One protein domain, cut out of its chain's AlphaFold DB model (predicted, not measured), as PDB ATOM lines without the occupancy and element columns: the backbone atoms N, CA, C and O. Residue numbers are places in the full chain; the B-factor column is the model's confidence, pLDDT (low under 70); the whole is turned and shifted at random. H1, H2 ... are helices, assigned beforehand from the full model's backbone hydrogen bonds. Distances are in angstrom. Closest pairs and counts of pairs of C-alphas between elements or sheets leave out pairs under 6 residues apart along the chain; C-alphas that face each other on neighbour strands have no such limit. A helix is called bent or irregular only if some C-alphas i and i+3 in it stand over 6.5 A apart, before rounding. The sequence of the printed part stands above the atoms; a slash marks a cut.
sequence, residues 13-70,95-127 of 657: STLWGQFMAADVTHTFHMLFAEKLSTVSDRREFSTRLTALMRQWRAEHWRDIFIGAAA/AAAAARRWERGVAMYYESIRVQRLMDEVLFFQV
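Overview. This is residues 13 to 70 and 95 to 127 of the 657 residues of an uncharacterized protein of Trypanosoma rangeli (UniProt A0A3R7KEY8). Two long helices, H4 and H3, lie side by side and run opposite ways, making the long axis of an elongated body. Two short helices pack on one half of this pair, the half that holds the start of H3 and the end of H4: H1 on residues 115 to 122 of H4, and H2 on residues 45 to 52 of H3. The printed part has 91 residues with four named helices, in the order H1, H2, H3, H4, and no named strand; the class is all helix. It is only just compact, close to loose, with a radius of gyration of the C-alphas of 14.5 A, and the C-alphas span 47 by 24 by 21 A.

Along the chain. Find C-alpha 95 at (-70.562, -9.239, 4.648); from there H4, residues 95 to 125, runs 44.7 A to C-alpha 125 at (-31.032, -0.696, 23.626). It is neither bent nor irregular, but only just: C-alphas 122 and 125 are 6.0 A apart. H3, residues 42 to 70, starts at C-alpha 42, (-30.206, 6.365, 14.134), and covers 41.6 A, with a kink of 31 degrees near residue 57. It is irregular, with C-alphas 65 and 68 at 7.7 A. Look earlier for H2, residues 27 to 36, 14.1 A long and also irregular, with C-alphas 31 and 34 at 7.8 A, and for H1, residues 14 to 22, 12.6 A long.

Arrangement. Start with H4 and H3, which touch at a shallow tilt of 19 degrees, opposite ways; their closest C-alphas are those of Ile 64 and Gly 105, 5.2 A apart. H1 touches H4 at a steep tilt of 41 degrees, closest at the C-alphas of Ala 22 and Val 115, 5.5 A. H2 and H3 form a helical hairpin at a steep tilt of 42 degrees, with the C-alphas of Leu 36 and Phe 45 closest at 6.6 A. H1 and H2 are also a helical hairpin but only just touch, with 3 pairs of C-alphas within 8 A, the closest being Met 20 and His 29 at 6.1 A. In H1 and H4 every O i to N i+4 pair is within hydrogen-bond range, against 3 of 6 in H2 and 19 of 25 in H3.

Size, cuts and confidence. The two C-alphas farthest apart, those of Ala 95 and Val 127, are 48.6 A apart. Residues 71 to 94 are not printed, and C-alphas 70 and 95 stand 13.7 A apart across this cut. The links H1 to H2 and H2 to H3 are tight. Mean pLDDT of the printed part is 91.7; look at residues 68 to 70 for values under 70.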
ATOM      1  N   SER A  13     -28.936   1.458   4.039       91.94
ATOM      2  CA  SER A  13     -28.570   1.694   5.437       91.94
ATOM      3  C   SER A  13     -28.740   0.412   6.264       91.94
ATOM      4  O   SER A  13     -29.682  -0.358   6.062       91.94
ATOM      5  N   THR A  14     -27.830   0.157   7.206       94.56
ATOM      6  CA  THR A  14     -27.918  -1.024   8.084       94.56
ATOM      7  C   THR A  14     -29.234  -1.034   8.871       94.56
ATOM      8  O   THR A  14     -29.854  -2.085   9.029       94.56
ATOM      9  N   LEU A  15     -29.703   0.150   9.284       95.25
ATOM     10  CA  LEU A  15     -30.984   0.344   9.969       95.25
ATOM     11  C   LEU A  15     -32.172  -0.049   9.086       95.25
ATOM     12  O   LEU A  15     -33.120  -0.665   9.564       95.25
ATOM     13  N   TRP A  16     -32.106   0.252   7.786       96.38
ATOM     14  CA  TRP A  16     -33.111  -0.191   6.826       96.38
ATOM     15  C   TRP A  16     -33.146  -1.719   6.701       96.38
ATOM     16  O   TRP A  16     -34.223  -2.311   6.694       96.38
ATOM     17  N   GLY A  17     -31.980  -2.372   6.678       95.62
ATOM     18  CA  GLY A  17     -31.878  -3.836   6.719       95.62
ATOM     19  C   GLY A  17     -32.548  -4.446   7.953       95.62
ATOM     20  O   GLY A  17     -33.325  -5.392   7.834       95.62
ATOM     21  N   GLN A  18     -32.303  -3.862   9.127       95.19
ATOM     22  CA  GLN A  18     -32.924  -4.282  10.389       95.19
ATOM     23  C   GLN A  18     -34.440  -4.051  10.392       95.19
ATOM     24  O   GLN A  18     -35.195  -4.907  10.848       95.19
ATOM     25  N   PHE A  19     -34.902  -2.938   9.819       96.56
ATOM     26  CA  PHE A  19     -36.328  -2.662   9.668       96.56
ATOM     27  C   PHE A  19     -37.035  -3.674   8.768       96.56
ATOM     28  O   PHE A  19     -38.100  -4.165   9.135       96.56
ATOM     29  N   MET A  20     -36.428  -4.048   7.639       95.56
ATOM     30  CA  MET A  20     -36.968  -5.107   6.777       95.56
ATOM     31  C   MET A  20     -37.028  -6.461   7.495       95.56
ATOM     32  O   MET A  20     -37.984  -7.205   7.299       95.56
ATOM     33  N   ALA A  21     -36.043  -6.778   8.343       94.00
ATOM     34  CA  ALA A  21     -36.061  -8.000   9.147       94.00
ATOM     35  C   ALA A  21     -37.176  -7.982  10.210       94.00
ATOM     36  O   ALA A  21     -37.824  -9.000  10.444       94.00
ATOM     37  N   ALA A  22     -37.442  -6.823  10.824       94.00
ATOM     38  CA  ALA A  22     -38.538  -6.661  11.777       94.00
ATOM     39  C   ALA A  22     -39.922  -6.749  11.099       94.00
ATOM     40  O   ALA A  22     -40.842  -7.380  11.634       94.00
ATOM     41  N   ASP A  23     -40.076  -6.160   9.909       94.62
ATOM     42  CA  ASP A  23     -41.295  -6.162   9.085       94.62
ATOM     43  C   ASP A  23     -41.449  -7.451   8.253       94.62
ATOM     44  O   ASP A  23     -41.541  -7.431   7.025       94.62
ATOM     45  N   VAL A  24     -41.497  -8.593   8.947       91.25
ATOM     46  CA  VAL A  24     -41.667  -9.938   8.358       91.25
ATOM     47  C   VAL A  24     -42.910 -10.048   7.466       91.25
ATOM     48  O   VAL A  24     -42.912 -10.808   6.504       91.25
ATOM     49  N   THR A  25     -43.956  -9.281   7.774       89.50
ATOM     50  CA  THR A  25     -45.228  -9.253   7.036       89.50
ATOM     51  C   THR A  25     -45.180  -8.396   5.777       89.50
ATOM     52  O   THR A  25     -46.160  -8.276   5.042       89.50
ATOM     53  N   HIS A  26     -44.036  -7.760   5.524       92.81
ATOM     54  CA  HIS A  26     -43.794  -6.933   4.357       92.81
ATOM     55  C   HIS A  26     -44.762  -5.746   4.191       92.81
ATOM     56  O   HIS A  26     -44.859  -5.157   3.113       92.81
ATOM     57  N   THR A  27     -45.468  -5.381   5.264       89.81
ATOM     58  CA  THR A  27     -46.568  -4.417   5.224       89.81
ATOM     59  C   THR A  27     -46.041  -2.988   5.176       89.81
ATOM     60  O   THR A  27     -46.525  -2.169   4.397       89.81
ATOM     61  N   PHE A  28     -45.036  -2.666   5.991       96.12
ATOM     62  CA  PHE A  28     -44.609  -1.283   6.210       96.12
ATOM     63  C   PHE A  28     -43.363  -0.897   5.429       96.12
ATOM     64  O   PHE A  28     -43.232   0.263   5.039       96.12
ATOM     65  N   HIS A  29     -42.451  -1.825   5.148       94.38
ATOM     66  CA  HIS A  29     -41.241  -1.489   4.407       94.38
ATOM     67  C   HIS A  29     -41.540  -1.119   2.956       94.38
ATOM     68  O   HIS A  29     -40.922  -0.191   2.446       94.38
ATOM     69  N   MET A  30     -42.550  -1.717   2.324       93.50
ATOM     70  CA  MET A  30     -43.004  -1.263   1.007       93.50
ATOM     71  C   MET A  30     -43.566   0.164   1.065       93.50
ATOM     72  O   MET A  30     -43.265   0.982   0.198       93.50
ATOM     73  N   LEU A  31     -44.332   0.490   2.113       95.69
ATOM     74  CA  LEU A  31     -44.946   1.811   2.294       95.69
ATOM     75  C   LEU A  31     -43.927   2.902   2.649       95.69
ATOM     76  O   LEU A  31     -44.106   4.062   2.280       95.69
ATOM     77  N   PHE A  32     -42.872   2.553   3.387       97.38
ATOM     78  CA  PHE A  32     -41.920   3.516   3.946       97.38
ATOM     79  C   PHE A  32     -40.540   3.493   3.274       97.38
ATOM     80  O   PHE A  32     -39.683   4.295   3.655       97.38
ATOM     81  N   ALA A  33     -40.326   2.644   2.260       96.31
ATOM     82  CA  ALA A  33     -39.055   2.506   1.540       96.31
ATOM     83  C   ALA A  33     -38.475   3.845   1.091       96.31
ATOM     84  O   ALA A  33     -37.317   4.142   1.380       96.31
ATOM     85  N   GLU A  34     -39.285   4.685   0.448       96.81
ATOM     86  CA  GLU A  34     -38.842   5.987  -0.057       96.81
ATOM     87  C   GLU A  34     -38.333   6.912   1.062       96.81
ATOM     88  O   GLU A  34     -37.386   7.668   0.865       96.81
ATOM     89  N   LYS A  35     -38.928   6.833   2.257       97.12
ATOM     90  CA  LYS A  35     -38.690   7.790   3.347       97.12
ATOM     91  C   LYS A  35     -37.614   7.349   4.342       97.12
ATOM     92  O   LYS A  35     -37.021   8.208   5.002       97.12
ATOM     93  N   LEU A  36     -37.391   6.039   4.478       97.25
ATOM     94  CA  LEU A  36     -36.502   5.453   5.488       97.25
ATOM     95  C   LEU A  36     -35.240   4.796   4.909       97.25
ATOM     96  O   LEU A  36     -34.228   4.757   5.602       97.25
ATOM     97  N   SER A  37     -35.248   4.319   3.659       96.31
ATOM     98  CA  SER A  37     -34.106   3.562   3.102       96.31
ATOM     99  C   SER A  37     -32.811   4.370   2.978       96.31
ATOM    100  O   SER A  37     -31.718   3.804   3.036       96.31
ATOM    101  N   THR A  38     -32.920   5.694   2.837       95.25
ATOM    102  CA  THR A  38     -31.778   6.612   2.735       95.25
ATOM    103  C   THR A  38     -31.309   7.146   4.088       95.25
ATOM    104  O   THR A  38     -30.354   7.917   4.135       95.25
ATOM    105  N   VAL A  39     -32.001   6.811   5.179       96.38
ATOM    106  CA  VAL A  39     -31.719   7.360   6.507       96.38
ATOM    107  C   VAL A  39     -30.710   6.457   7.204       96.38
ATOM    108  O   VAL A  39     -30.997   5.298   7.514       96.38
ATOM    109  N   SER A  40     -29.512   6.997   7.421       94.06
ATOM    110  CA  SER A  40     -28.414   6.301   8.101       94.06
ATOM    111  C   SER A  40     -28.263   6.721   9.560       94.06
ATOM    112  O   SER A  40     -27.774   5.931  10.361       94.06
ATOM    113  N   ASP A  41     -28.684   7.942   9.909       92.38
ATOM    114  CA  ASP A  41     -28.653   8.414  11.290       92.38
ATOM    115  C   ASP A  41     -29.739   7.726  12.124       92.38
ATOM    116  O   ASP A  41     -30.913   7.683  11.752       92.38
ATOM    117  N   ARG A  42     -29.343   7.185  13.276       91.31
ATOM    118  CA  ARG A  42     -30.206   6.365  14.134       91.31
ATOM    119  C   ARG A  42     -31.329   7.170  14.777       91.31
ATOM    120  O   ARG A  42     -32.463   6.690  14.862       91.31
ATOM    121  N   ARG A  43     -31.030   8.391  15.224       90.19
ATOM    122  CA  ARG A  43     -31.999   9.267  15.891       90.19
ATOM    123  C   ARG A  43     -33.024   9.786  14.890       90.19
ATOM    124  O   ARG A  43     -34.227   9.761  15.167       90.19
ATOM    125  N   GLU A  44     -32.562  10.200  13.718       94.12
ATOM    126  CA  GLU A  44     -33.408  10.599  12.602       94.12
ATOM    127  C   GLU A  44     -34.282   9.432  12.128       94.12
ATOM    128  O   GLU A  44     -35.487   9.616  11.952       94.12
ATOM    129  N   PHE A  45     -33.719   8.225  11.994       95.38
ATOM    130  CA  PHE A  45     -34.471   7.025  11.619       95.38
ATOM    131  C   PHE A  45     -35.597   6.742  12.616       95.38
ATOM    132  O   PHE A  45     -36.745   6.583  12.208       95.38
ATOM    133  N   SER A  46     -35.295   6.740  13.920       93.38
ATOM    134  CA  SER A  46     -36.285   6.526  14.986       93.38
ATOM    135  C   SER A  46     -37.407   7.570  14.961       93.38
ATOM    136  O   SER A  46     -38.595   7.232  15.008       93.38
ATOM    137  N   THR A  47     -37.037   8.844  14.807       93.81
ATOM    138  CA  THR A  47     -37.988   9.963  14.757       93.81
ATOM    139  C   THR A  47     -38.903   9.852  13.535       93.81
ATOM    140  O   THR A  47     -40.126   9.933  13.663       93.81
ATOM    141  N   ARG A  48     -38.330   9.606  12.348       97.00
ATOM    142  CA  ARG A  48     -39.092   9.435  11.103       97.00
ATOM    143  C   ARG A  48     -39.986   8.198  11.151       97.00
ATOM    144  O   ARG A  48     -41.150   8.295  10.774       97.00
ATOM    145  N   LEU A  49     -39.485   7.062  11.640       96.44
ATOM    146  CA  LEU A  49     -40.273   5.837  11.788       96.44
ATOM    147  C   LEU A  49     -41.475   6.065  12.713       96.44
ATOM    148  O   LEU A  49     -42.596   5.713  12.353       96.44
ATOM    149  N   THR A  50     -41.256   6.705  13.864       95.25
ATOM    150  CA  THR A  50     -42.325   7.024  14.822       95.25
ATOM    151  C   THR A  50     -43.389   7.917  14.186       95.25
ATOM    152  O   THR A  50     -44.580   7.621  14.293       95.25
ATOM    153  N   ALA A  51     -42.977   8.961  13.459       96.88
ATOM    154  CA  ALA A  51     -43.896   9.855  12.759       96.88
ATOM    155  C   ALA A  51     -44.714   9.130  11.676       96.88
ATOM    156  O   ALA A  51     -45.925   9.328  11.588       96.88
ATOM    157  N   LEU A  52     -44.081   8.258  10.884       97.62
ATOM    158  CA  LEU A  52     -44.753   7.497   9.826       97.62
ATOM    159  C   LEU A  52     -45.741   6.470  10.378       97.62
ATOM    160  O   LEU A  52     -46.864   6.377   9.884       97.62
ATOM    161  N   MET A  53     -45.361   5.741  11.428       97.44
ATOM    162  CA  MET A  53     -46.249   4.790  12.099       97.44
ATOM    163  C   MET A  53     -47.450   5.496  12.737       97.44
ATOM    164  O   MET A  53     -48.585   5.034  12.601       97.44
ATOM    165  N   ARG A  54     -47.228   6.652  13.380       96.69
ATOM    166  CA  ARG A  54     -48.297   7.503  13.919       96.69
ATOM    167  C   ARG A  54     -49.247   7.972  12.820       96.69
ATOM    168  O   ARG A  54     -50.459   7.815  12.962       96.69
ATOM    169  N   GLN A  55     -48.703   8.513  11.727       97.50
ATOM    170  CA  GLN A  55     -49.487   8.973  10.581       97.50
ATOM    171  C   GLN A  55     -50.347   7.837  10.017       97.50
ATOM    172  O   GLN A  55     -51.560   7.992   9.889       97.50
ATOM    173  N   TRP A  56     -49.741   6.677   9.753       97.19
ATOM    174  CA  TRP A  56     -50.452   5.521   9.218       97.19
ATOM    175  C   TRP A  56     -51.592   5.079  10.145       97.19
ATOM    176  O   TRP A  56     -52.722   4.900   9.687       97.19
ATOM    177  N   ARG A  57     -51.339   4.974  11.459       96.81
ATOM    178  CA  ARG A  57     -52.375   4.604  12.439       96.81
ATOM    179  C   ARG A  57     -53.520   5.613  12.464       96.81
ATOM    180  O   ARG A  57     -54.673   5.198  12.524       96.81
ATOM    181  N   ALA A  58     -53.227   6.911  12.395       95.88
ATOM    182  CA  ALA A  58     -54.242   7.962  12.391       95.88
ATOM    183  C   ALA A  58     -55.126   7.922  11.131       95.88
ATOM    184  O   ALA A  58     -56.350   8.026  11.238       95.88
ATOM    185  N   GLU A  59     -54.521   7.727   9.956       95.75
ATOM    186  CA  GLU A  59     -55.230   7.628   8.673       95.75
ATOM    187  C   GLU A  59     -56.167   6.413   8.631       95.75
ATOM    188  O   GLU A  59     -57.308   6.522   8.186       95.75
ATOM    189  N   HIS A  60     -55.722   5.274   9.167       95.19
ATOM    190  CA  HIS A  60     -56.472   4.018   9.098       95.19
ATOM    191  C   HIS A  60     -57.375   3.773  10.317       95.19
ATOM    192  O   HIS A  60     -58.220   2.877  10.281       95.19
ATOM    193  N   TRP A  61     -57.263   4.573  11.386       94.50
ATOM    194  CA  TRP A  61     -58.015   4.382  12.633       94.50
ATOM    195  C   TRP A  61     -59.521   4.270  12.403       94.50
ATOM    196  O   TRP A  61     -60.171   3.335  12.874       94.50
ATOM    197  N   ARG A  62     -60.088   5.231  11.662       92.69
ATOM    198  CA  ARG A  62     -61.532   5.270  11.420       92.69
ATOM    199  C   ARG A  62     -61.984   4.047  10.643       92.69
ATOM    200  O   ARG A  62     -62.994   3.468  11.018       92.69
ATOM    201  N   ASP A  63     -61.250   3.632   9.621       90.62
ATOM    202  CA  ASP A  63     -61.644   2.499   8.785       90.62
ATOM    203  C   ASP A  63     -61.535   1.160   9.523       90.62
ATOM    204  O   ASP A  63     -62.410   0.307   9.366       90.62
ATOM    205  N   ILE A  64     -60.518   0.998  10.377       92.94
ATOM    206  CA  ILE A  64     -60.290  -0.233  11.144       92.94
ATOM    207  C   ILE A  64     -61.274  -0.347  12.316       92.94
ATOM    208  O   ILE A  64     -61.875  -1.400  12.516       92.94
ATOM    209  N   PHE A  65     -61.472   0.722  13.092       93.06
ATOM    210  CA  PHE A  65     -62.160   0.622  14.384       93.06
ATOM    211  C   PHE A  65     -63.606   1.140  14.383       93.06
ATOM    212  O   PHE A  65     -64.412   0.670  15.186       93.06
ATOM    213  N   ILE A  66     -63.961   2.058  13.471       89.75
ATOM    214  CA  ILE A  66     -65.266   2.755  13.460       89.75
ATOM    215  C   ILE A  66     -66.090   2.446  12.187       89.75
ATOM    216  O   ILE A  66     -67.315   2.321  12.225       89.75
ATOM    217  N   GLY A  67     -65.434   2.335  11.030       73.69
ATOM    218  CA  GLY A  67     -66.015   2.579   9.706       73.69
ATOM    219  C   GLY A  67     -66.873   1.459   9.116       73.69
ATOM    220  O   GLY A  67     -67.684   1.724   8.226       73.69
ATOM    221  N   ALA A  68     -66.770   0.224   9.613       62.50
ATOM    222  CA  ALA A  68     -67.509  -0.910   9.047       62.50
ATOM    223  C   ALA A  68     -69.031  -0.847   9.304       62.50
ATOM    224  O   ALA A  68     -69.814  -1.354   8.498       62.50
ATOM    225  N   ALA A  69     -69.468  -0.199  10.389       57.41
ATOM    226  CA  ALA A  69     -70.888  -0.087  10.731       57.41
ATOM    227  C   ALA A  69     -71.572   1.126  10.070       57.41
ATOM    228  O   ALA A  69     -72.740   1.048   9.687       57.41
ATOM    229  N   ALA A  70     -70.851   2.239   9.888       59.03
ATOM    230  CA  ALA A  70     -71.445   3.515   9.479       59.03
ATOM    231  C   ALA A  70     -71.798   3.599   7.980       59.03
ATOM    232  O   ALA A  70     -72.744   4.293   7.605       59.03
ATOM    233  N   ALA A  95     -70.732  -9.219   3.196       83.50
ATOM    234  CA  ALA A  95     -70.562  -9.239   4.648       83.50
ATOM    235  C   ALA A  95     -69.288  -9.991   5.067       83.50
ATOM    236  O   ALA A  95     -68.527  -9.488   5.898       83.50
ATOM    237  N   ALA A  96     -69.018 -11.147   4.452       86.44
ATOM    238  CA  ALA A  96     -67.791 -11.906   4.681       86.44
ATOM    239  C   ALA A  96     -66.545 -11.141   4.198       86.44
ATOM    240  O   ALA A  96     -65.530 -11.094   4.894       86.44
ATOM    241  N   ALA A  97     -66.613 -10.474   3.040       86.31
ATOM    242  CA  ALA A  97     -65.526  -9.624   2.557       86.31
ATOM    243  C   ALA A  97     -65.253  -8.427   3.485       86.31
ATOM    244  O   ALA A  97     -64.093  -8.082   3.713       86.31
ATOM    245  N   ALA A  98     -66.300  -7.817   4.048       85.88
ATOM    246  CA  ALA A  98     -66.164  -6.737   5.021       85.88
ATOM    247  C   ALA A  98     -65.526  -7.221   6.334       85.88
ATOM    248  O   ALA A  98     -64.638  -6.544   6.850       85.88
ATOM    249  N   ALA A  99     -65.926  -8.395   6.834       86.94
ATOM    250  CA  ALA A  99     -65.318  -9.022   8.010       86.94
ATOM    251  C   ALA A  99     -63.818  -9.286   7.799       86.94
ATOM    252  O   ALA A  99     -63.006  -8.818   8.594       86.94
ATOM    253  N   ARG A 100     -63.449  -9.902   6.667       89.00
ATOM    254  CA  ARG A 100     -62.044 -10.151   6.308       89.00
ATOM    255  C   ARG A 100     -61.236  -8.865   6.172       89.00
ATOM    256  O   ARG A 100     -60.109  -8.791   6.642       89.00
ATOM    257  N   ARG A 101     -61.793  -7.824   5.538       88.94
ATOM    258  CA  ARG A 101     -61.122  -6.513   5.427       88.94
ATOM    259  C   ARG A 101     -60.832  -5.922   6.806       88.94
ATOM    260  O   ARG A 101     -59.768  -5.348   7.005       88.94
ATOM    261  N   TRP A 102     -61.773  -6.062   7.729       89.00
ATOM    262  CA  TRP A 102     -61.629  -5.581   9.096       89.00
ATOM    263  C   TRP A 102     -60.580  -6.377   9.884       89.00
ATOM    264  O   TRP A 102     -59.686  -5.766  10.461       89.00
ATOM    265  N   GLU A 103     -60.628  -7.711   9.840       91.44
ATOM    266  CA  GLU A 103     -59.619  -8.586  10.462       91.44
ATOM    267  C   GLU A 103     -58.208  -8.239   9.973       91.44
ATOM    268  O   GLU A 103     -57.299  -8.066  10.783       91.44
ATOM    269  N   ARG A 104     -58.047  -8.020   8.661       91.62
ATOM    270  CA  ARG A 104     -56.788  -7.532   8.082       91.62
ATOM    271  C   ARG A 104     -56.386  -6.165   8.618       91.62
ATOM    272  O   ARG A 104     -55.227  -5.958   8.948       91.62
ATOM    273  N   GLY A 105     -57.329  -5.232   8.734       93.44
ATOM    274  CA  GLY A 105     -57.080  -3.915   9.318       93.44
ATOM    275  C   GLY A 105     -56.545  -3.996  10.751       93.44
ATOM    276  O   GLY A 105     -55.541  -3.366  11.076       93.44
ATOM    277  N   VAL A 106     -57.171  -4.824  11.590       94.44
ATOM    278  CA  VAL A 106     -56.728  -5.067  12.971       94.44
ATOM    279  C   VAL A 106     -55.356  -5.748  12.998       94.44
ATOM    280  O   VAL A 106     -54.503  -5.364  13.800       94.44
ATOM    281  N   ALA A 107     -55.109  -6.709  12.103       94.38
ATOM    282  CA  ALA A 107     -53.809  -7.362  11.965       94.38
ATOM    283  C   ALA A 107     -52.706  -6.374  11.554       94.38
ATOM    284  O   ALA A 107     -51.670  -6.332  12.208       94.38
ATOM    285  N   MET A 108     -52.943  -5.508  10.564       94.94
ATOM    286  CA  MET A 108     -51.990  -4.456  10.187       94.94
ATOM    287  C   MET A 108     -51.745  -3.471  11.338       94.94
ATOM    288  O   MET A 108     -50.610  -3.060  11.570       94.94
ATOM    289  N   TYR A 109     -52.782  -3.109  12.105       96.69
ATOM    290  CA  TYR A 109     -52.604  -2.253  13.278       96.69
ATOM    291  C   TYR A 109     -51.691  -2.912  14.313       96.69
ATOM    292  O   TYR A 109     -50.759  -2.273  14.800       96.69
ATOM    293  N   TYR A 110     -51.915  -4.193  14.610       96.44
ATOM    294  CA  TYR A 110     -51.038  -4.985  15.471       96.44
ATOM    295  C   TYR A 110     -49.598  -5.025  14.943       96.44
ATOM    296  O   TYR A 110     -48.664  -4.772  15.703       96.44
ATOM    297  N   GLU A 111     -49.413  -5.278  13.647       96.00
ATOM    298  CA  GLU A 111     -48.093  -5.307  13.016       96.00
ATOM    299  C   GLU A 111     -47.373  -3.957  13.137       96.00
ATOM    300  O   GLU A 111     -46.176  -3.933  13.402       96.00
ATOM    301  N   SER A 112     -48.097  -2.831  13.074       96.88
ATOM    302  CA  SER A 112     -47.499  -1.505  13.295       96.88
ATOM    303  C   SER A 112     -46.896  -1.360  14.701       96.88
ATOM    304  O   SER A 112     -45.849  -0.738  14.865       96.88
ATOM    305  N   ILE A 113     -47.535  -1.957  15.717       97.00
ATOM    306  CA  ILE A 113     -47.049  -1.970  17.103       97.00
ATOM    307  C   ILE A 113     -45.860  -2.925  17.215       97.00
ATOM    308  O   ILE A 113     -44.825  -2.550  17.763       97.00
ATOM    309  N   ARG A 114     -45.980  -4.138  16.661       96.00
ATOM    310  CA  ARG A 114     -44.916  -5.149  16.676       96.00
ATOM    311  C   ARG A 114     -43.633  -4.621  16.039       96.00
ATOM    312  O   ARG A 114     -42.584  -4.654  16.676       96.00
ATOM    313  N   VAL A 115     -43.710  -4.136  14.800       96.12
ATOM    314  CA  VAL A 115     -42.543  -3.663  14.044       96.12
ATOM    315  C   VAL A 115     -41.886  -2.489  14.758       96.12
ATOM    316  O   VAL A 115     -40.671  -2.497  14.947       96.12
ATOM    317  N   GLN A 116     -42.670  -1.510  15.220       96.00
ATOM    318  CA  GLN A 116     -42.122  -0.374  15.958       96.00
ATOM    319  C   GLN A 116     -41.464  -0.814  17.273       96.00
ATOM    320  O   GLN A 116     -40.365  -0.360  17.575       96.00
ATOM    321  N   ARG A 117     -42.058  -1.757  18.017       95.38
ATOM    322  CA  ARG A 117     -41.462  -2.271  19.259       95.38
ATOM    323  C   ARG A 117     -40.146  -3.012  19.026       95.38
ATOM    324  O   ARG A 117     -39.217  -2.837  19.815       95.38
ATOM    325  N   LEU A 118     -40.067  -3.835  17.979       93.75
ATOM    326  CA  LEU A 118     -38.837  -4.540  17.599       93.75
ATOM    327  C   LEU A 118     -37.740  -3.550  17.208       93.75
ATOM    328  O   LEU A 118     -36.606  -3.667  17.669       93.75
ATOM    329  N   MET A 119     -38.101  -2.531  16.427       94.75
ATOM    330  CA  MET A 119     -37.173  -1.464  16.077       94.75
ATOM    331  C   MET A 119     -36.736  -0.652  17.283       94.75
ATOM    332  O   MET A 119     -35.573  -0.294  17.349       94.75
ATOM    333  N   ASP A 120     -37.602  -0.404  18.259       91.31
ATOM    334  CA  ASP A 120     -37.213   0.301  19.479       91.31
ATOM    335  C   ASP A 120     -36.128  -0.457  20.264       91.31
ATOM    336  O   ASP A 120     -35.227   0.179  20.809       91.31
ATOM    337  N   GLU A 121     -36.129  -1.799  20.277       89.31
ATOM    338  CA  GLU A 121     -35.028  -2.554  20.903       89.31
ATOM    339  C   GLU A 121     -33.705  -2.296  20.164       89.31
ATOM    340  O   GLU A 121     -32.683  -1.949  20.763       89.31
ATOM    341  N   VAL A 122     -33.748  -2.365  18.834       90.12
ATOM    342  CA  VAL A 122     -32.593  -2.100  17.973       90.12
ATOM    343  C   VAL A 122     -32.141  -0.646  18.069       90.12
ATOM    344  O   VAL A 122     -30.946  -0.389  18.078       90.12
ATOM    345  N   LEU A 123     -33.056   0.317  18.187       88.56
ATOM    346  CA  LEU A 123     -32.784   1.755  18.127       88.56
ATOM    347  C   LEU A 123     -32.457   2.378  19.491       88.56
ATOM    348  O   LEU A 123     -31.743   3.374  19.504       88.56
ATOM    349  N   PHE A 124     -32.884   1.799  20.616       81.69
ATOM    350  CA  PHE A 124     -32.657   2.382  21.950       81.69
ATOM    351  C   PHE A 124     -31.808   1.527  22.899       81.69
ATOM    352  O   PHE A 124     -31.234   2.079  23.841       81.69
ATOM    353  N   PHE A 125     -31.716   0.208  22.687       77.69
ATOM    354  CA  PHE A 125     -31.032  -0.696  23.626       77.69
ATOM    355  C   PHE A 125     -29.654  -1.152  23.136       77.69
ATOM    356  O   PHE A 125     -28.804  -1.475  23.952       77.69
ATOM    357  N   GLN A 126     -29.386  -1.104  21.827       79.81
ATOM    358  CA  GLN A 126     -28.053  -1.388  21.267       79.81
ATOM    359  C   GLN A 126     -27.175  -0.131  21.118       79.81
ATOM    360  O   GLN A 126     -26.316  -0.074  20.240       79.81
ATOM    361  N   VAL A 127     -27.468   0.963  21.829       73.00
ATOM    362  CA  VAL A 127     -26.576   2.136  21.800       73.00
ATOM    363  C   VAL A 127     -25.355   1.757  22.627       73.00
ATOM    364  O   VAL A 127     -25.486   1.479  23.813       73.00
TER     365      VAL A 127